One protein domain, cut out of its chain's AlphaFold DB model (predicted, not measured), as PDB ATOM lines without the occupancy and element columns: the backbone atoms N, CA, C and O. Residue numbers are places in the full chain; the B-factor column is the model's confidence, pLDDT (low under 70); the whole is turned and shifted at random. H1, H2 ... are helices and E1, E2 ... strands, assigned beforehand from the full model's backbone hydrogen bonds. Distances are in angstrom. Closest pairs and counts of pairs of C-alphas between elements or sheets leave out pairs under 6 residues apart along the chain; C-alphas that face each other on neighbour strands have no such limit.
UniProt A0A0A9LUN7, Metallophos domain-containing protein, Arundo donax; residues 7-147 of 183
ATOM      1  N   ASP A   7      30.765 -17.867 -33.663       96.69
ATOM      2  CA  ASP A   7      31.136 -19.272 -33.455       96.69
ATOM      3  C   ASP A   7      32.000 -19.475 -32.207       96.69
ATOM      4  O   ASP A   7      31.817 -20.444 -31.465       96.69
ATOM      5  N   GLU A   8      32.951 -18.572 -31.964       95.38
ATOM      6  CA  GLU A   8      33.761 -18.577 -30.745       95.38
ATOM      7  C   GLU A   8      32.889 -18.265 -29.523       95.38
ATOM      8  O   GLU A   8      32.986 -18.964 -28.514       95.38
ATOM      9  N   LEU A   9      31.961 -17.306 -29.636       94.75
ATOM     10  CA  LEU A   9      30.986 -17.005 -28.588       94.75
ATOM     11  C   LEU A   9      30.106 -18.216 -28.259       94.75
ATOM     12  O   LEU A   9      29.892 -18.522 -27.086       94.75
ATOM     13  N   LEU A  10      29.600 -18.940 -29.257       95.19
ATOM     14  CA  LEU A  10      28.802 -20.151 -29.039       95.19
ATOM     15  C   LEU A  10      29.589 -21.210 -28.254       95.19
ATOM     16  O   LEU A  10      29.040 -21.806 -27.324       95.19
ATOM     17  N   LYS A  11      30.877 -21.385 -28.570       94.62
ATOM     18  CA  LYS A  11      31.776 -22.370 -27.945       94.62
ATOM     19  C   LYS A  11      32.358 -21.930 -26.598       94.62
ATOM     20  O   LYS A  11      32.894 -22.776 -25.883       94.62
ATOM     21  N   ALA A  12      32.268 -20.648 -26.251       92.19
ATOM     22  CA  ALA A  12      32.831 -20.111 -25.018       92.19
ATOM     23  C   ALA A  12      32.280 -20.834 -23.779       92.19
ATOM     24  O   ALA A  12      31.067 -21.054 -23.638       92.19
ATOM     25  N   ARG A  13      33.174 -21.179 -22.844       90.62
ATOM     26  CA  ARG A  13      32.782 -21.805 -21.581       90.62
ATOM     27  C   ARG A  13      32.233 -20.729 -20.648       90.62
ATOM     28  O   ARG A  13      32.990 -19.924 -20.119       90.62
ATOM     29  N   ARG A  14      30.918 -20.764 -20.428       90.94
ATOM     30  CA  ARG A  14      30.188 -19.810 -19.570       90.94
ATOM     31  C   ARG A  14      30.114 -20.237 -18.104       90.94
ATOM     32  O   ARG A  14      29.964 -19.397 -17.232       90.94
ATOM     33  N   THR A  15      30.225 -21.535 -17.822       88.56
ATOM     34  CA  THR A  15      30.244 -22.089 -16.460       88.56
ATOM     35  C   THR A  15      31.649 -22.006 -15.868       88.56
ATOM     36  O   THR A  15      32.420 -22.976 -15.855       88.56
ATOM     37  N   VAL A  16      31.974 -20.801 -15.417       84.25
ATOM     38  CA  VAL A  16      33.181 -20.426 -14.675       84.25
ATOM     39  C   VAL A  16      32.761 -19.765 -13.360       84.25
ATOM     40  O   VAL A  16      31.620 -19.323 -13.255       84.25
ATOM     41  N   LEU A  17      33.641 -19.768 -12.354       82.94
ATOM     42  CA  LEU A  17      33.360 -19.101 -11.078       82.94
ATOM     43  C   LEU A  17      33.366 -17.581 -11.273       82.94
ATOM     44  O   LEU A  17      32.364 -16.936 -10.995       82.94
ATOM     45  N   ASP A  18      34.447 -17.077 -11.871       82.44
ATOM     46  CA  ASP A  18      34.625 -15.674 -12.232       82.44
ATOM     47  C   ASP A  18      34.916 -15.539 -13.734       82.44
ATOM     48  O   ASP A  18      35.537 -16.439 -14.326       82.44
ATOM     49  N   PRO A  19      34.480 -14.441 -14.381       82.88
ATOM     50  CA  PRO A  19      34.875 -14.134 -15.747       82.88
ATOM     51  C   PRO A  19      36.405 -14.028 -15.831       82.88
ATOM     52  O   PRO A  19      37.006 -13.231 -15.112       82.88
ATOM     53  N   PRO A  20      37.067 -14.827 -16.682       81.88
ATOM     54  CA  PRO A  20      38.518 -14.789 -16.781       81.88
ATOM     55  C   PRO A  20      38.972 -13.498 -17.466       81.88
ATOM     56  O   PRO A  20      38.459 -13.128 -18.522       81.88
ATOM     57  N   TRP A  21      39.978 -12.858 -16.878       78.44
ATOM     58  CA  TRP A  21      40.645 -11.668 -17.412       78.44
ATOM     59  C   TRP A  21      41.972 -11.997 -18.120       78.44
ATOM     60  O   TRP A  21      42.530 -11.161 -18.826       78.44
ATOM     61  N   GLU A  22      42.450 -13.240 -17.993       78.62
ATOM     62  CA  GLU A  22      43.626 -13.772 -18.680       78.62
ATOM     63  C   GLU A  22      43.407 -15.211 -19.197       78.62
ATOM     64  O   GLU A  22      42.442 -15.902 -18.855       78.62
ATOM     65  N   GLY A  23      44.311 -15.681 -20.060       82.00
ATOM     66  CA  GLY A  23      44.285 -17.042 -20.598       82.00
ATOM     67  C   GLY A  23      43.437 -17.208 -21.862       82.00
ATOM     68  O   GLY A  23      43.333 -16.312 -22.692       82.00
ATOM     69  N   VAL A  24      42.893 -18.414 -22.067       81.00
ATOM     70  CA  VAL A  24      42.293 -18.828 -23.356       81.00
ATOM     71  C   VAL A  24      40.774 -18.662 -23.439       81.00
ATOM     72  O   VAL A  24      40.208 -18.817 -24.515       81.00
ATOM     73  N   ASN A  25      40.096 -18.375 -22.324       85.75
ATOM     74  CA  ASN A  25      38.633 -18.291 -22.259       85.75
ATOM     75  C   ASN A  25      38.153 -16.852 -22.034       85.75
ATOM     76  O   ASN A  25      37.228 -16.667 -21.269       85.75
ATOM     77  N   LEU A  26      38.765 -15.847 -22.667       90.38
ATOM     78  CA  LEU A  26      38.514 -14.417 -22.388       90.38
ATOM     79  C   LEU A  26      37.107 -13.919 -22.755       90.38
ATOM     80  O   LEU A  26      36.631 -12.947 -22.184       90.38
ATOM     81  N   ILE A  27      36.410 -14.610 -23.662       92.06
ATOM     82  CA  ILE A  27      35.128 -14.161 -24.233       92.06
ATOM     83  C   ILE A  27      34.063 -13.789 -23.184       92.06
ATOM     84  O   ILE A  27      33.403 -12.774 -23.378       92.06
ATOM     85  N   PRO A  28      33.838 -14.542 -22.087       91.50
ATOM     86  CA  PRO A  28      32.899 -14.124 -21.051       91.50
ATOM     87  C   PRO A  28      33.308 -12.810 -20.376       91.50
ATOM     88  O   PRO A  28      32.432 -12.003 -20.095       91.50
ATOM     89  N   GLY A  29      34.606 -12.582 -20.151       92.50
ATOM     90  CA  GLY A  29      35.117 -11.305 -19.651       92.50
ATOM     91  C   GLY A  29      34.848 -10.181 -20.646       92.50
ATOM     92  O   GLY A  29      34.216  -9.192 -20.294       92.50
ATOM     93  N   ASP A  30      35.210 -10.385 -21.914       94.25
ATOM     94  CA  ASP A  30      35.008  -9.393 -22.973       94.25
ATOM     95  C   ASP A  30      33.525  -9.033 -23.163       94.25
ATOM     96  O   ASP A  30      33.191  -7.861 -23.299       94.25
ATOM     97  N   VAL A  31      32.617 -10.012 -23.143       94.44
ATOM     98  CA  VAL A  31      31.171  -9.779 -23.317       94.44
ATOM     99  C   VAL A  31      30.557  -9.022 -22.138       94.44
ATOM    100  O   VAL A  31      29.582  -8.299 -22.332       94.44
ATOM    101  N   LEU A  32      31.090  -9.204 -20.928       93.88
ATOM    102  CA  LEU A  32      30.549  -8.594 -19.714       93.88
ATOM    103  C   LEU A  32      31.148  -7.215 -19.406       93.88
ATOM    104  O   LEU A  32      30.440  -6.399 -18.830       93.88
ATOM    105  N   TRP A  33      32.407  -6.967 -19.787       94.88
ATOM    106  CA  TRP A  33      33.195  -5.826 -19.293       94.88
ATOM    107  C   TRP A  33      33.816  -4.932 -20.371       94.88
ATOM    108  O   TRP A  33      34.521  -3.970 -20.064       94.88
ATOM    109  N   SER A  34      33.625  -5.254 -21.649       96.56
ATOM    110  CA  SER A  34      34.091  -4.356 -22.704       96.56
ATOM    111  C   SER A  34      33.165  -3.139 -22.818       96.56
ATOM    112  O   SER A  34      31.945  -3.272 -22.690       96.56
ATOM    113  N   ASP A  35      33.729  -1.987 -23.185       97.81
ATOM    114  CA  ASP A  35      32.998  -0.736 -23.415       97.81
ATOM    115  C   ASP A  35      33.288  -0.150 -24.818       97.81
ATOM    116  O   ASP A  35      34.364  -0.370 -25.377       97.81
ATOM    117  N   PRO A  36      32.363   0.601 -25.443       97.88
ATOM    118  CA  PRO A  36      32.647   1.300 -26.690       97.88
ATOM    119  C   PRO A  36      33.604   2.469 -26.482       97.88
ATOM    120  O   PRO A  36      33.720   3.005 -25.382       97.88
ATOM    121  N   SER A  37      34.236   2.914 -27.563       97.12
ATOM    122  CA  SER A  37      35.018   4.147 -27.644       97.12
ATOM    123  C   SER A  37      34.875   4.774 -29.027       97.12
ATOM    124  O   SER A  37      34.678   4.068 -30.012       97.12
ATOM    125  N   LEU A  38      35.031   6.094 -29.132       97.00
ATOM    126  CA  LEU A  38      35.137   6.739 -30.447       97.00
ATOM    127  C   LEU A  38      36.498   6.524 -31.132       97.00
ATOM    128  O   LEU A  38      36.626   6.805 -32.327       97.00
ATOM    129  N   GLU A  39      37.511   6.036 -30.412       97.31
ATOM    130  CA  GLU A  39      38.808   5.698 -30.996       97.31
ATOM    131  C   GLU A  39      38.725   4.413 -31.829       97.31
ATOM    132  O   GLU A  39      38.133   3.420 -31.420       97.31
ATOM    133  N   MET A  40      39.348   4.419 -33.010       97.94
ATOM    134  CA  MET A  40      39.336   3.264 -33.914       97.94
ATOM    135  C   MET A  40      40.150   2.088 -33.356       97.94
ATOM    136  O   MET A  40      41.228   2.269 -32.785       97.94
ATOM    137  N   GLY A  41      39.691   0.870 -33.633       98.00
ATOM    138  CA  GLY A  41      40.370  -0.374 -33.296       98.00
ATOM    139  C   GLY A  41      39.951  -0.973 -31.951       98.00
ATOM    140  O   GLY A  41      38.850  -0.750 -31.453       98.00
ATOM    141  N   LEU A  42      40.836  -1.807 -31.396       97.94
ATOM    142  CA  LEU A  42      40.672  -2.479 -30.104       97.94
ATOM    143  C   LEU A  42      41.810  -2.078 -29.167       97.94
ATOM    144  O   LEU A  42      42.983  -2.191 -29.545       97.94
ATOM    145  N   SER A  43      41.484  -1.706 -27.932       96.56
ATOM    146  CA  SER A  43      42.463  -1.431 -26.876       96.56
ATOM    147  C   SER A  43      42.035  -2.062 -25.542       96.56
ATOM    148  O   SER A  43      40.879  -2.446 -25.397       96.56
ATOM    149  N   PRO A  44      42.942  -2.266 -24.570       94.88
ATOM    150  CA  PRO A  44      42.563  -2.817 -23.268       94.88
ATOM    151  C   PRO A  44      41.693  -1.830 -22.482       94.88
ATOM    152  O   PRO A  44      42.016  -0.640 -22.446       94.88
ATOM    153  N   ASN A  45      40.655  -2.320 -21.800       94.00
ATOM    154  CA  ASN A  45      39.840  -1.491 -20.915       94.00
ATOM    155  C   ASN A  45      40.538  -1.315 -19.558       94.00
ATOM    156  O   ASN A  45      40.411  -2.138 -18.653       94.00
ATOM    157  N   LYS A  46      41.353  -0.261 -19.445       90.94
ATOM    158  CA  LYS A  46      42.145   0.007 -18.235       90.94
ATOM    159  C   LYS A  46      41.296   0.459 -17.054       90.94
ATOM    160  O   LYS A  46      41.654   0.115 -15.936       90.94
ATOM    161  N   GLU A  47      40.211   1.184 -17.315       88.38
ATOM    162  CA  GLU A  47      39.309   1.681 -16.271       88.38
ATOM    163  C   GLU A  47      38.608   0.512 -15.570       88.38
ATOM    164  O   GLU A  47      38.574   0.458 -14.348       88.38
ATOM    165  N   ARG A  48      38.161  -0.496 -16.334       89.00
ATOM    166  CA  ARG A  48      37.582  -1.731 -15.774       89.00
ATOM    167  C   ARG A  48      38.630  -2.724 -15.264       89.00
ATOM    168  O   ARG A  48      38.312  -3.605 -14.478       89.00
ATOM    169  N   GLY A  49      39.859  -2.685 -15.779       89.75
ATOM    170  CA  GLY A  49      40.887  -3.702 -15.508       89.75
ATOM    171  C   GLY A  49      40.653  -5.066 -16.186       89.75
ATOM    172  O   GLY A  49      41.490  -5.961 -16.067       89.75
ATOM    173  N   ILE A  50      39.556  -5.229 -16.929       91.62
ATOM    174  CA  ILE A  50      39.173  -6.420 -17.701       91.62
ATOM    175  C   ILE A  50      38.370  -5.982 -18.935       91.62
ATOM    176  O   ILE A  50      37.718  -4.943 -18.926       91.62
ATOM    177  N   GLY A  51      38.401  -6.783 -20.001       93.44
ATOM    178  CA  GLY A  51      37.695  -6.490 -21.245       93.44
ATOM    179  C   GLY A  51      38.443  -5.492 -22.127       93.44
ATOM    180  O   GLY A  51      39.619  -5.169 -21.911       93.44
ATOM    181  N   LEU A  52      37.765  -5.029 -23.172       95.69
ATOM    182  CA  LEU A  52      38.337  -4.201 -24.228       95.69
ATOM    183  C   LEU A  52      37.544  -2.908 -24.416       95.69
ATOM    184  O   LEU A  52      36.341  -2.863 -24.187       95.69
ATOM    185  N   LEU A  53      38.215  -1.871 -24.901       97.38
ATOM    186  CA  LEU A  53      37.563  -0.764 -25.583       97.38
ATOM    187  C   LEU A  53      37.505  -1.070 -27.078       97.38
ATOM    188  O   LEU A  53      38.484  -1.579 -27.641       97.38
ATOM    189  N   TRP A  54      36.379  -0.770 -27.731       98.38
ATOM    190  CA  TRP A  54      36.243  -0.974 -29.176       98.38
ATOM    191  C   TRP A  54      35.659   0.225 -29.921       98.38
ATOM    192  O   TRP A  54      34.684   0.837 -29.486       98.38
ATOM    193  N   GLY A  55      36.236   0.488 -31.091       98.44
ATOM    194  CA  GLY A  55      35.864   1.582 -31.977       98.44
ATOM    195  C   GLY A  55      34.651   1.335 -32.880       98.44
ATOM    196  O   GLY A  55      34.135   0.208 -33.001       98.44
ATOM    197  N   PRO A  56      34.211   2.376 -33.607       98.62
ATOM    198  CA  PRO A  56      33.144   2.256 -34.595       98.62
ATOM    199  C   PRO A  56      33.537   1.360 -35.783       98.62
ATOM    200  O   PRO A  56      32.682   0.652 -36.313       98.62
ATOM    201  N   ASP A  57      34.814   1.299 -36.173       98.56
ATOM    202  CA  ASP A  57      35.315   0.377 -37.204       98.56
ATOM    203  C   ASP A  57      35.134  -1.096 -36.808       98.56
ATOM    204  O   ASP A  57      34.716  -1.917 -37.629       98.56
ATOM    205  N   ILE A  58      35.359  -1.422 -35.535       98.62
ATOM    206  CA  ILE A  58      35.137  -2.768 -35.001       98.62
ATOM    207  C   ILE A  58      33.647  -3.110 -34.979       98.62
ATOM    208  O   ILE A  58      33.258  -4.217 -35.358       98.62
ATOM    209  N   THR A  59      32.798  -2.148 -34.605       98.69
ATOM    210  CA  THR A  59      31.334  -2.308 -34.658       98.69
ATOM    211  C   THR A  59      30.863  -2.568 -36.088       98.69
ATOM    212  O   THR A  59      30.131  -3.528 -36.337       98.69
ATOM    213  N   GLN A  60      31.332  -1.761 -37.042       98.62
ATOM    214  CA  GLN A  60      31.058  -1.920 -38.467       98.62
ATOM    215  C   GLN A  60      31.490  -3.303 -38.964       98.62
ATOM    216  O   GLN A  60      30.698  -4.008 -39.592       98.62
ATOM    217  N   GLN A  61      32.722  -3.718 -38.653       98.44
ATOM    218  CA  GLN A  61      33.255  -5.016 -39.057       98.44
ATOM    219  C   GLN A  61      32.420  -6.173 -38.498       98.44
ATOM    220  O   GLN A  61      32.085  -7.101 -39.241       98.44
ATOM    221  N   PHE A  62      32.071  -6.133 -37.209       98.44
ATOM    222  CA  PHE A  62      31.287  -7.183 -36.561       98.44
ATOM    223  C   PHE A  62      29.875  -7.295 -37.148       98.44
ATOM    224  O   PHE A  62      29.444  -8.395 -37.503       98.44
ATOM    225  N   LEU A  63      29.174  -6.166 -37.293       98.50
ATOM    226  CA  LEU A  63      27.827  -6.120 -37.867       98.50
ATOM    227  C   LEU A  63      27.816  -6.627 -39.312       98.50
ATOM    228  O   LEU A  63      27.009  -7.493 -39.651       98.50
ATOM    229  N   HIS A  64      28.754  -6.154 -40.138       98.44
ATOM    230  CA  HIS A  64      28.890  -6.583 -41.530       98.44
ATOM    231  C   HIS A  64      29.141  -8.092 -41.639       98.44
ATOM    232  O   HIS A  64      28.454  -8.793 -42.380       98.44
ATOM    233  N   THR A  65      30.106  -8.607 -40.872       98.12
ATOM    234  CA  THR A  65      30.539 -10.013 -40.944       98.12
ATOM    235  C   THR A  65      29.418 -10.981 -40.576       98.12
ATOM    236  O   THR A  65      29.312 -12.055 -41.161       98.12
ATOM    237  N   ASN A  66      28.568 -10.598 -39.624       98.06
ATOM    238  CA  ASN A  66      27.506 -11.453 -39.103       98.06
ATOM    239  C   ASN A  66      26.124 -11.138 -39.700       98.06
ATOM    240  O   ASN A  66      25.131 -11.709 -39.255       98.06
ATOM    241  N   ASN A  67      26.050 -10.248 -40.699       97.44
ATOM    242  CA  ASN A  67      24.799  -9.780 -41.299       97.44
ATOM    243  C   ASN A  67      23.790  -9.267 -40.246       97.44
ATOM    244  O   ASN A  67      22.602  -9.593 -40.274       97.44
ATOM    245  N   LEU A  68      24.288  -8.479 -39.291       97.94
ATOM    246  CA  LEU A  68      23.513  -7.864 -38.215       97.94
ATOM    247  C   LEU A  68      23.346  -6.361 -38.460       97.94
ATOM    248  O   LEU A  68      24.130  -5.741 -39.176       97.94
ATOM    249  N   LYS A  69      22.325  -5.769 -37.830       98.06
ATOM    250  CA  LYS A  69      22.019  -4.328 -37.914       98.06
ATOM    251  C   LYS A  69      22.111  -3.583 -36.585       98.06
ATOM    252  O   LYS A  69      22.170  -2.359 -36.583       98.06
ATOM    253  N   LEU A  70      22.107  -4.293 -35.461       97.94
ATOM    254  CA  LEU A  70      22.110  -3.686 -34.136       97.94
ATOM    255  C   LEU A  70      22.997  -4.475 -33.180       97.94
ATOM    256  O   LEU A  70      22.961  -5.706 -33.163       97.94
ATOM    257  N   ILE A  71      23.724  -3.742 -32.344       98.44
ATOM    258  CA  ILE A  71      24.218  -4.213 -31.052       98.44
ATOM    259  C   ILE A  71      23.518  -3.355 -29.998       98.44
ATOM    260  O   ILE A  71      23.589  -2.128 -30.052       98.44
ATOM    261  N   ILE A  72      22.824  -3.992 -29.057       98.62
ATOM    262  CA  ILE A  72      22.234  -3.322 -27.895       98.62
ATOM    263  C   ILE A  72      22.963  -3.848 -26.663       98.62
ATOM    264  O   ILE A  72      22.994  -5.058 -26.438       98.62
ATOM    265  N   ARG A  73      23.544  -2.939 -25.883       98.44
ATOM    266  CA  ARG A  73      24.235  -3.222 -24.621       98.44
ATOM    267  C   ARG A  73      23.690  -2.345 -23.492       98.44
ATOM    268  O   ARG A  73      22.896  -1.442 -23.738       98.44
ATOM    269  N   SER A  74      24.145  -2.591 -22.265       97.69
ATOM    270  CA  SER A  74      23.789  -1.800 -21.076       97.69
ATOM    271  C   SER A  74      25.039  -1.339 -20.343       97.69
ATOM    272  O   SER A  74      25.750  -0.538 -20.912       97.69
ATOM    273  N   HIS A  75      25.353  -1.870 -19.161       96.12
ATOM    274  CA  HIS A  75      26.609  -1.774 -18.398       96.12
ATOM    275  C   HIS A  75      27.189  -0.371 -18.045       96.12
ATOM    276  O   HIS A  75      27.681  -0.240 -16.937       96.12
ATOM    277  N   GLU A  76      27.058   0.686 -18.856       96.06
ATOM    278  CA  GLU A  76      27.518   2.049 -18.527       96.06
ATOM    279  C   GLU A  76      26.320   2.916 -18.107       96.06
ATOM    280  O   GLU A  76      25.434   3.196 -18.921       96.06
ATOM    281  N   GLY A  77      26.290   3.314 -16.833       95.44
ATOM    282  CA  GLY A  77      25.333   4.266 -16.262       95.44
ATOM    283  C   GLY A  77      25.807   5.721 -16.352       95.44
ATOM    284  O   GLY A  77      26.818   6.006 -17.000       95.44
ATOM    285  N   PRO A  78      25.080   6.675 -15.739       94.50
ATOM    286  CA  PRO A  78      25.496   8.078 -15.709       94.50
ATOM    287  C   PRO A  78      26.796   8.305 -14.916       94.50
ATOM    288  O   PRO A  78      27.573   9.177 -15.277       94.50
ATOM    289  N   ASP A  79      27.077   7.484 -13.905       91.19
ATOM    290  CA  ASP A  79      28.328   7.488 -13.137       91.19
ATOM    291  C   ASP A  79      29.554   7.187 -14.005       91.19
ATOM    292  O   ASP A  79      30.499   7.978 -14.043       91.19
ATOM    293  N   ALA A  80      29.488   6.104 -14.778       92.38
ATOM    294  CA  ALA A  80      30.533   5.739 -15.725       92.38
ATOM    295  C   ALA A  80      30.640   6.782 -16.851       92.38
ATOM    296  O   ALA A  80      31.731   7.169 -17.267       92.38
ATOM    297  N   ARG A  81      29.498   7.270 -17.356       94.06
ATOM    298  CA  ARG A  81      29.452   8.176 -18.514       94.06
ATOM    299  C   ARG A  81      29.909   9.594 -18.214       94.06
ATOM    300  O   ARG A  81      30.492  10.203 -19.101       94.06
ATOM    301  N   ASP A  82      29.769  10.085 -16.989       91.12
ATOM    302  CA  ASP A  82      30.305  11.394 -16.592       91.12
ATOM    303  C   ASP A  82      31.843  11.454 -16.636       91.12
ATOM    304  O   ASP A  82      32.431  12.530 -16.762       91.12
ATOM    305  N   LYS A  83      32.515  10.296 -16.590       89.31
ATOM    306  CA  LYS A  83      33.975  10.176 -16.744       89.31
ATOM    307  C   LYS A  83      34.414  10.086 -18.208       89.31
ATOM    308  O   LYS A  83      35.604  10.216 -18.515       89.31
ATOM    309  N   ARG A  84      33.472   9.867 -19.129       90.19
ATOM    310  CA  ARG A  84      33.727   9.721 -20.564       90.19
ATOM    311  C   ARG A  84      33.637  11.081 -21.241       90.19
ATOM    312  O   ARG A  84      32.609  11.741 -21.227       90.19
ATOM    313  N   HIS A  85      34.725  11.492 -21.884       89.00
ATOM    314  CA  HIS A  85      34.756  12.717 -22.690       89.00
ATOM    315  C   HIS A  85      34.430  12.456 -24.167       89.00
ATOM    316  O   HIS A  85      34.188  13.395 -24.922       89.00
ATOM    317  N   ASP A  86      34.469  11.192 -24.587       91.00
ATOM    318  CA  ASP A  86      34.260  10.769 -25.966       91.00
ATOM    319  C   ASP A  86      32.810  10.366 -26.254       91.00
ATOM    320  O   ASP A  86      32.379  10.450 -27.398       91.00
ATOM    321  N   LEU A  87      32.029   9.967 -25.249       95.25
ATOM    322  CA  LEU A  87      30.660   9.491 -25.442       95.25
ATOM    323  C   LEU A  87      29.615  10.416 -24.815       95.25
ATOM    324  O   LEU A  87      29.901  11.214 -23.930       95.25
ATOM    325  N   LEU A  88      28.376  10.301 -25.299       96.19
ATOM    326  CA  LEU A  88      27.240  11.058 -24.774       96.19
ATOM    327  C   LEU A  88      26.828  10.567 -23.378       96.19
ATOM    328  O   LEU A  88      27.000   9.387 -23.051       96.19
ATOM    329  N   GLY A  89      26.229  11.479 -22.607       96.38
ATOM    330  CA  GLY A  89      25.645  11.217 -21.293       96.38
ATOM    331  C   GLY A  89      24.384  10.345 -21.336       96.38
ATOM    332  O   GLY A  89      23.802  10.085 -22.391       96.38
ATOM    333  N   MET A  90      23.970   9.873 -20.157       97.12
ATOM    334  CA  MET A  90      22.854   8.929 -19.975       97.12
ATOM    335  C   MET A  90      21.569   9.588 -19.469       97.12
ATOM    336  O   MET A  90      20.716   8.917 -18.891       97.12
ATOM    337  N   GLU A  91      21.366  10.886 -19.699       97.25
ATOM    338  CA  GLU A  91      20.243  11.638 -19.120       97.25
ATOM    339  C   GLU A  91      18.881  11.059 -19.534       97.25
ATOM    340  O   GLU A  91      17.926  11.088 -18.759       97.25
ATOM    341  N   LYS A  92      18.791  10.484 -20.741       98.00
ATOM    342  CA  LYS A  92      17.577   9.833 -21.269       98.00
ATOM    343  C   LYS A  92      17.512   8.322 -21.020       98.00
ATOM    344  O   LYS A  92      16.536   7.693 -21.433       98.00
ATOM    345  N   GLY A  93      18.523   7.746 -20.373       98.06
ATOM    346  CA  GLY A  93      18.657   6.306 -20.149       98.06
ATOM    347  C   GLY A  93      19.109   5.517 -21.378       98.06
ATOM    348  O   GLY A  93      19.012   4.296 -21.378       98.06
ATOM    349  N   TYR A  94      19.555   6.172 -22.452       98.50
ATOM    350  CA  TYR A  94      20.154   5.494 -23.602       98.50
ATOM    351  C   TYR A  94      21.004   6.444 -24.452       98.50
ATOM    352  O   TYR A  94      20.755   7.651 -24.480       98.50
ATOM    353  N   THR A  95      21.925   5.875 -25.227       98.31
ATOM    354  CA  THR A  95      22.727   6.559 -26.251       98.31
ATOM    355  C   THR A  95      22.854   5.701 -27.508       98.31
ATOM    356  O   THR A  95      22.735   4.475 -27.469       98.31
ATOM    357  N   ILE A  96      23.101   6.347 -28.648       98.31
ATOM    358  CA  ILE A  96      23.595   5.686 -29.860       98.31
ATOM    359  C   ILE A  96      25.086   6.001 -29.916       98.31
ATOM    360  O   ILE A  96      25.453   7.121 -30.262       98.31
ATOM    361  N   ASP A  97      25.923   5.045 -29.526       98.25
ATOM    362  CA  ASP A  97      27.364   5.275 -29.377       98.25
ATOM    363  C   ASP A  97      28.086   5.197 -30.718       98.25
ATOM    364  O   ASP A  97      28.925   6.041 -31.014       98.25
ATOM    365  N   HIS A  98      27.713   4.233 -31.566       98.62
ATOM    366  CA  HIS A  98      28.213   4.141 -32.937       98.62
ATOM    367  C   HIS A  98      27.050   4.104 -33.922       98.62
ATOM    368  O   HIS A  98      26.170   3.246 -33.829       98.62
ATOM    369  N   ASP A  99      27.090   5.000 -34.904       98.06
ATOM    370  CA  ASP A  99      26.214   4.986 -36.069       98.06
ATOM    371  C   ASP A  99      27.067   4.725 -37.312       98.06
ATOM    372  O   ASP A  99      27.807   5.597 -37.770       98.06
ATOM    373  N   VAL A 100      27.036   3.485 -37.795       98.44
ATOM    374  CA  VAL A 100      27.898   2.997 -38.873       98.44
ATOM    375  C   VAL A 100      27.057   2.511 -40.048       98.44
ATOM    376  O   VAL A 100      25.856   2.284 -39.931       98.44
ATOM    377  N   GLU A 101      27.682   2.320 -41.207       97.94
ATOM    378  CA  GLU A 101      26.982   1.938 -42.439       97.94
ATOM    379  C   GLU A 101      26.115   0.678 -42.272       97.94
ATOM    380  O   GLU A 101      24.982   0.612 -42.755       97.94
ATOM    381  N   CYS A 102      26.629  -0.336 -41.571       97.25
ATOM    382  CA  CYS A 102      25.905  -1.583 -41.380       97.25
ATOM    383  C   CYS A 102      24.834  -1.516 -40.293       97.25
ATOM    384  O   CYS A 102      23.979  -2.400 -40.288       97.25
ATOM    385  N   GLY A 103      24.831  -0.516 -39.411       98.00
ATOM    386  CA  GLY A 103      23.904  -0.496 -38.290       98.00
ATOM    387  C   GLY A 103      24.332   0.388 -37.128       98.00
ATOM    388  O   GLY A 103      25.117   1.316 -37.289       98.00
ATOM    389  N   LYS A 104      23.795   0.104 -35.938       98.50
ATOM    390  CA  LYS A 104      24.025   0.937 -34.749       98.50
ATOM    391  C   LYS A 104      24.486   0.127 -33.543       98.50
ATOM    392  O   LYS A 104      24.036  -1.003 -33.342       98.50
ATOM    393  N   LEU A 105      25.337   0.742 -32.727       98.69
ATOM    394  CA  LEU A 105      25.593   0.344 -31.346       98.69
ATOM    395  C   LEU A 105      24.813   1.268 -30.414       98.69
ATOM    396  O   LEU A 105      24.950   2.488 -30.489       98.69
ATOM    397  N   ILE A 106      24.017   0.673 -29.535       98.75
ATOM    398  CA  ILE A 106      23.176   1.379 -28.575       98.75
ATOM    399  C   ILE A 106      23.554   0.941 -27.171       98.75
ATOM    400  O   ILE A 106      23.590  -0.260 -26.892       98.75
ATOM    401  N   THR A 107      23.736   1.914 -26.285       98.62
ATOM    402  CA  THR A 107      23.789   1.673 -24.846       98.62
ATOM    403  C   THR A 107      22.456   2.049 -24.219       98.62
ATOM    404  O   THR A 107      21.908   3.111 -24.494       98.62
ATOM    405  N   LEU A 108      21.899   1.142 -23.418       98.69
ATOM    406  CA  LEU A 108      20.592   1.238 -22.779       98.69
ATOM    407  C   LEU A 108      20.735   1.050 -21.269       98.69
ATOM    408  O   LEU A 108      21.230   0.021 -20.811       98.69
ATOM    409  N   PHE A 109      20.214   1.989 -20.496       98.44
ATOM    410  CA  PHE A 109      20.280   1.999 -19.045       98.44
ATOM    411  C   PHE A 109      18.882   2.165 -18.437       98.44
ATOM    412  O   PHE A 109      18.196   3.160 -18.656       98.44
ATOM    413  N   SER A 110      18.432   1.168 -17.671       98.31
ATOM    414  CA  SER A 110      17.051   1.087 -17.160       98.31
ATOM    415  C   SER A 110      16.905   1.457 -15.680       98.31
ATOM    416  O   SER A 110      15.827   1.278 -15.121       98.31
ATOM    417  N   ALA A 111      17.957   1.964 -15.034       96.31
ATOM    418  CA  ALA A 111      17.903   2.427 -13.648       96.31
ATOM    419  C   ALA A 111      17.785   3.964 -13.614       96.31
ATOM    420  O   ALA A 111      18.794   4.652 -13.778       96.31
ATOM    421  N   PRO A 112      16.574   4.535 -13.454       95.94
ATOM    422  CA  PRO A 112      16.416   5.977 -13.335       95.94
ATOM    423  C   PRO A 112      16.970   6.485 -12.003       95.94
ATOM    424  O   PRO A 112      16.856   5.814 -10.976       95.94
ATOM    425  N   ASP A 113      17.474   7.717 -12.017       93.69
ATOM    426  CA  ASP A 113      17.997   8.429 -10.850       93.69
ATOM    427  C   ASP A 113      19.086   7.617 -10.111       93.69
ATOM    428  O   ASP A 113      19.188   7.614  -8.885       93.69
ATOM    429  N   TYR A 114      19.890   6.875 -10.866       92.38
ATOM    430  CA  TYR A 114      20.956   6.013 -10.366       92.38
ATOM    431  C   TYR A 114      22.035   6.817  -9.610       92.38
ATOM    432  O   TYR A 114      22.208   7.990  -9.934       92.38
ATOM    433  N   PRO A 115      22.756   6.227  -8.632       89.75
ATOM    434  CA  PRO A 115      22.536   4.914  -8.004       89.75
ATOM    435  C   PRO A 115      21.423   4.917  -6.947       89.75
ATOM    436  O   PRO A 115      21.012   5.954  -6.430       89.75
ATOM    437  N   GLN A 116      20.912   3.741  -6.573       86.25
ATOM    438  CA  GLN A 116      19.865   3.639  -5.543       86.25
ATOM    439  C   GLN A 116      20.322   4.213  -4.187       86.25
ATOM    440  O   GLN A 116      19.531   4.889  -3.521       86.25
ATOM    441  N   PHE A 117      21.580   3.970  -3.814       86.56
ATOM    442  CA  PHE A 117      22.221   4.447  -2.589       86.56
ATOM    443  C   PHE A 117      23.471   5.255  -2.957       86.56
ATOM    444  O   PHE A 117      24.192   4.860  -3.865       86.56
ATOM    445  N   GLN A 118      23.693   6.387  -2.291       82.75
ATOM    446  CA  GLN A 118      24.857   7.259  -2.488       82.75
ATOM    447  C   GLN A 118      25.047   8.141  -1.254       82.75
ATOM    448  O   GLN A 118      24.060   8.538  -0.634       82.75
ATOM    449  N   ALA A 119      26.299   8.458  -0.922       79.25
ATOM    450  CA  ALA A 119      26.631   9.351   0.189       79.25
ATOM    451  C   ALA A 119      26.295  10.823  -0.105       79.25
ATOM    452  O   ALA A 119      25.980  11.586   0.804       79.25
ATOM    453  N   SER A 120      26.376  11.227  -1.377       81.19
ATOM    454  CA  SER A 120      26.073  12.595  -1.801       81.19
ATOM    455  C   SER A 120      24.566  12.844  -1.887       81.19
ATOM    456  O   SER A 120      23.795  11.969  -2.284       81.19
ATOM    457  N   GLU A 121      24.153  14.077  -1.599       81.94
ATOM    458  CA  GLU A 121      22.799  14.568  -1.880       81.94
ATOM    459  C   GLU A 121      22.592  14.852  -3.379       81.94
ATOM    460  O   GLU A 121      21.467  14.779  -3.880       81.94
ATOM    461  N   ASP A 122      23.673  15.140  -4.115       85.56
ATOM    462  CA  ASP A 122      23.618  15.419  -5.548       85.56
ATOM    463  C   ASP A 122      23.316  14.138  -6.320       85.56
ATOM    464  O   ASP A 122      24.056  13.156  -6.256       85.56
ATOM    465  N   ARG A 123      22.202  14.142  -7.051       88.31
ATOM    466  CA  ARG A 123      21.736  12.987  -7.821       88.31
ATOM    467  C   ARG A 123      21.887  13.223  -9.312       88.31
ATOM    468  O   ARG A 123      21.568  14.309  -9.798       88.31
ATOM    469  N   TYR A 124      22.213  12.164 -10.047       91.50
ATOM    470  CA  TYR A 124      22.230  12.199 -11.509       91.50
ATOM    471  C   TYR A 124      20.858  12.528 -12.108       91.50
ATOM    472  O   TYR A 124      20.785  13.148 -13.165       91.50
ATOM    473  N   ASN A 125      19.759  12.139 -11.443       93.56
ATOM    474  CA  ASN A 125      18.389  12.349 -11.931       93.56
ATOM    475  C   ASN A 125      18.172  11.871 -13.385       93.56
ATOM    476  O   ASN A 125      17.290  12.376 -14.083       93.56
ATOM    477  N   ASN A 126      18.958  10.895 -13.847       96.75
ATOM    478  CA  ASN A 126      18.826  10.336 -15.184       96.75
ATOM    479  C   ASN A 126      17.470   9.629 -15.342       96.75
ATOM    480  O   ASN A 126      16.925   9.067 -14.389       96.75
ATOM    481  N   CYS A 127      16.942   9.585 -16.559       98.06
ATOM    482  CA  CYS A 127      15.880   8.641 -16.883       98.06
ATOM    483  C   CYS A 127      16.448   7.219 -16.962       98.06
ATOM    484  O   CYS A 127      17.610   7.007 -17.308       98.06
ATOM    485  N   GLY A 128      15.594   6.238 -16.701       98.25
ATOM    486  CA  GLY A 128      15.769   4.885 -17.199       98.25
ATOM    487  C   GLY A 128      15.126   4.787 -18.579       98.25
ATOM    488  O   GLY A 128      14.254   5.587 -18.918       98.25
ATOM    489  N   ALA A 129      15.517   3.807 -19.382       98.69
ATOM    490  CA  ALA A 129      14.830   3.511 -20.631       98.69
ATOM    491  C   ALA A 129      14.703   2.011 -20.897       98.69
ATOM    492  O   ALA A 129      15.420   1.186 -20.329       98.69
ATOM    493  N   TYR A 130      13.778   1.663 -21.788       98.69
ATOM    494  CA  TYR A 130      13.682   0.352 -22.424       98.69
ATOM    495  C   TYR A 130      13.455   0.506 -23.932       98.69
ATOM    496  O   TYR A 130      13.032   1.562 -24.410       98.69
ATOM    497  N   ILE A 131      13.751  -0.555 -24.685       98.50
ATOM    498  CA  ILE A 131      13.596  -0.595 -26.142       98.50
ATOM    499  C   ILE A 131      12.541  -1.632 -26.513       98.50
ATOM    500  O   ILE A 131      12.579  -2.765 -26.037       98.50
ATOM    501  N   VAL A 132      11.639  -1.257 -27.416       98.31
ATOM    502  CA  VAL A 132      10.727  -2.187 -28.084       98.31
ATOM    503  C   VAL A 132      11.204  -2.397 -29.518       98.31
ATOM    504  O   VAL A 132      11.259  -1.457 -30.314       98.31
ATOM    505  N   LEU A 133      11.547  -3.644 -29.849       97.81
ATOM    506  CA  LEU A 133      11.824  -4.084 -31.217       97.81
ATOM    507  C   LEU A 133      10.580  -4.771 -31.776       97.81
ATOM    508  O   LEU A 133       9.968  -5.598 -31.100       97.81
ATOM    509  N   SER A 134      10.205  -4.442 -33.010       97.00
ATOM    510  CA  SER A 134       8.996  -4.982 -33.629       97.00
ATOM    511  C   SER A 134       9.237  -5.444 -35.062       97.00
ATOM    512  O   SER A 134      10.082  -4.912 -35.786       97.00
ATOM    513  N   ALA A 135       8.481  -6.469 -35.456       95.25
ATOM    514  CA  ALA A 135       8.467  -6.962 -36.823       95.25
ATOM    515  C   ALA A 135       7.831  -5.913 -37.760       95.25
ATOM    516  O   ALA A 135       6.955  -5.160 -37.329       95.25
ATOM    517  N   PRO A 136       8.202  -5.893 -39.051       95.12
ATOM    518  CA  PRO A 136       9.111  -6.833 -39.714       95.12
ATOM    519  C   PRO A 136      10.597  -6.457 -39.628       95.12
ATOM    520  O   PRO A 136      11.434  -7.276 -39.988       95.12
ATOM    521  N   ASP A 137      10.925  -5.244 -39.186       92.69
ATOM    522  CA  ASP A 137      12.265  -4.674 -39.344       92.69
ATOM    523  C   ASP A 137      13.241  -5.095 -38.235       92.69
ATOM    524  O   ASP A 137      14.382  -5.436 -38.527       92.69
ATOM    525  N   PHE A 138      12.814  -5.093 -36.963       95.31
ATOM    526  CA  PHE A 138      13.648  -5.331 -35.766       95.31
ATOM    527  C   PHE A 138      14.945  -4.492 -35.652       95.31
ATOM    528  O   PHE A 138      15.620  -4.576 -34.628       95.31
ATOM    529  N   ALA A 139      15.283  -3.670 -36.649       95.44
ATOM    530  CA  ALA A 139      16.488  -2.854 -36.739       95.44
ATOM    531  C   ALA A 139      16.241  -1.373 -36.405       95.44
ATOM    532  O   ALA A 139      17.195  -0.630 -36.173       95.44
ATOM    533  N   THR A 140      14.977  -0.951 -36.335       95.81
ATOM    534  CA  THR A 140      14.558   0.384 -35.898       95.81
ATOM    535  C   THR A 140      13.991   0.312 -34.474       95.81
ATOM    536  O   THR A 140      12.810  -0.004 -34.297       95.81
ATOM    537  N   PRO A 141      14.810   0.563 -33.437       96.31
ATOM    538  CA  PRO A 141      14.374   0.490 -32.047       96.31
ATOM    539  C   PRO A 141      13.445   1.646 -31.674       96.31
ATOM    540  O   PRO A 141      13.726   2.806 -31.979       96.31
ATOM    541  N   VAL A 142      12.364   1.337 -30.956       97.94
ATOM    542  CA  VAL A 142      11.506   2.347 -30.324       97.94
ATOM    543  C   VAL A 142      11.930   2.503 -28.869       97.94
ATOM    544  O   VAL A 142      11.791   1.574 -28.071       97.94
ATOM    545  N   PHE A 143      12.471   3.672 -28.536       98.38
ATOM    546  CA  PHE A 143      12.929   3.998 -27.189       98.38
ATOM    547  C   PHE A 143      11.785   4.530 -26.331       98.38
ATOM    548  O   PHE A 143      11.012   5.387 -26.765       98.38
ATOM    549  N   HIS A 144      11.731   4.071 -25.087       98.62
ATOM    550  CA  HIS A 144      10.807   4.561 -24.077       98.62
ATOM    551  C   HIS A 144      11.582   4.906 -22.810       98.62
ATOM    552  O   HIS A 144      12.044   4.010 -22.103       98.62
ATOM    553  N   SER A 145      11.712   6.199 -22.527       98.62
ATOM    554  CA  SER A 145      12.304   6.690 -21.282       98.62
ATOM    555  C   SER A 145      11.246   6.811 -20.186       98.62
ATOM    556  O   SER A 145      10.077   7.095 -20.458       98.62
ATOM    557  N   PHE A 146      11.661   6.601 -18.944       98.25
ATOM    558  CA  PHE A 146      10.837   6.733 -17.753       98.25
ATOM    559  C   PHE A 146      11.655   7.312 -16.598       98.25
ATOM    560  O   PHE A 146      12.862   7.095 -16.485       98.25
ATOM    561  N   GLU A 147      10.980   8.057 -15.733       96.94
ATOM    562  CA  GLU A 147      11.589   8.706 -14.576       96.94
ATOM    563  C   GLU A 147      11.475   7.834 -13.321       96.94
ATOM    564  O   GLU A 147      10.647   6.921 -13.234       96.94
TER     565      GLU A 147
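AT A GLANCE: This is residues 7 to 147 of the 183 residues of the protein "Metallophos domain-containing protein" of Arundo donax (UniProt A0A0A9LUN7). A small three-strand sheet, E3 E5 E4, makes the middle of the model; the helix H3 crosses one of its faces, and over the opposite face the hairpin E6 E7 lies partly face to face with it, near only at one end. Beside H3, on the same side of the sheet, sits the small hairpin E1 E2, with H2 near E2 and H1, the element farthest from the middle, near the first residue of H2, Ile 27, while H4 lies off one end of the sheet and the tip of a long loop, residues 116 to 122, sticks out. The printed part has 141 residues with four named helices and seven named strands, in the order H1 H2 E1 E2 H3 E3 H4 E4 E5 E6 E7; the sheet E3 E5 E4 is mixed and the two other pairs are antiparallel. The class is mixed, helices and strands, though under half of the residues are in named elements. The whole is compact, with a radius of gyration of the C-alphas of 16.1 A and spans of 45 by 39 by 30 A.

HOW THE PARTS SIT: H1, residues 7 to 11, is close to but not clearly touching H2, residues 27 to 33, with the C-alphas of Leu 9 and Ile 27 closest at 6.6 A. H2 comes to 6.3 A from E2, residues 52 to 54, at the C-alphas of Asp 30 and Leu 52. E2 and E1, residues 42 to 44, form an antiparallel hairpin, with N 43 and O 53 3.0 A apart and N 53 and O 43 2.8 A apart. Residues 35 to 36 also pair with residues 53 to 54 of E2, parallel. H3, residues 56 to 65, is on the sheet of E3, residues 70 to 73, E5, residues 103 to 108, and E4, residues 94 to 100, at a height over the sheet of 8.1 A; this makes two layers, a helix on one face of a sheet. H3 lies over E5 and runs across the strands, only just, at 63 degrees to E5 on the local plane. Its closest C-alphas to E4 are those of Pro 56 and His 98, 5.5 A apart. In the sheet, E3 and E4 are edge strands and E5 is the inner one. E3 and E5 are parallel, with N 73 and O 106 2.9 A apart; E4 and E5 form an antiparallel hairpin, with N 95 and O 107 2.9 A apart. H4, residues 78 to 82, is not on this sheet and is apart from E5. E6, residues 128 to 132, comes closest to E5 at the C-alphas of Leu 108 and Ala 129, 6.6 A apart. E6 and E7, residues 142 to 146, form an antiparallel hairpin, with N 130 and O 144 2.9 A apart. E7 and E4 are only just apart, 8.2 A at the closest. In H1, H2, H3 and H4 every O i to N i+4 pair is within hydrogen-bond range.

IN THESE COORDINATES: H1 begins at C-alpha 7, (31.136, -19.272, -33.455). H2 is 9.9 A long, and E1 and E2 are three residues each. H3 is 14.1 A from C-alpha 56, at (33.144, 2.256, -34.595), to C-alpha 65. E3 is 9.8 A long, H4 has five residues, E4 is 17.3 A and E5 16.0 A. E6 is 13.9 A long, and E7, 13.3 A, ends at C-alpha 146, (10.837, 6.733, -17.753).

THE WHOLE: The C-alphas farthest apart are those of Asp 7 and Glu 121, at 47.0 A. The printed part has no cut. The links H1 to H2, H4 to E4 and E5 to E6 are long; the last, residues 109 to 127, holds the free-standing residues 116 to 122. The mean pLDDT of the printed part is 94.2, and no printed residue is under 70.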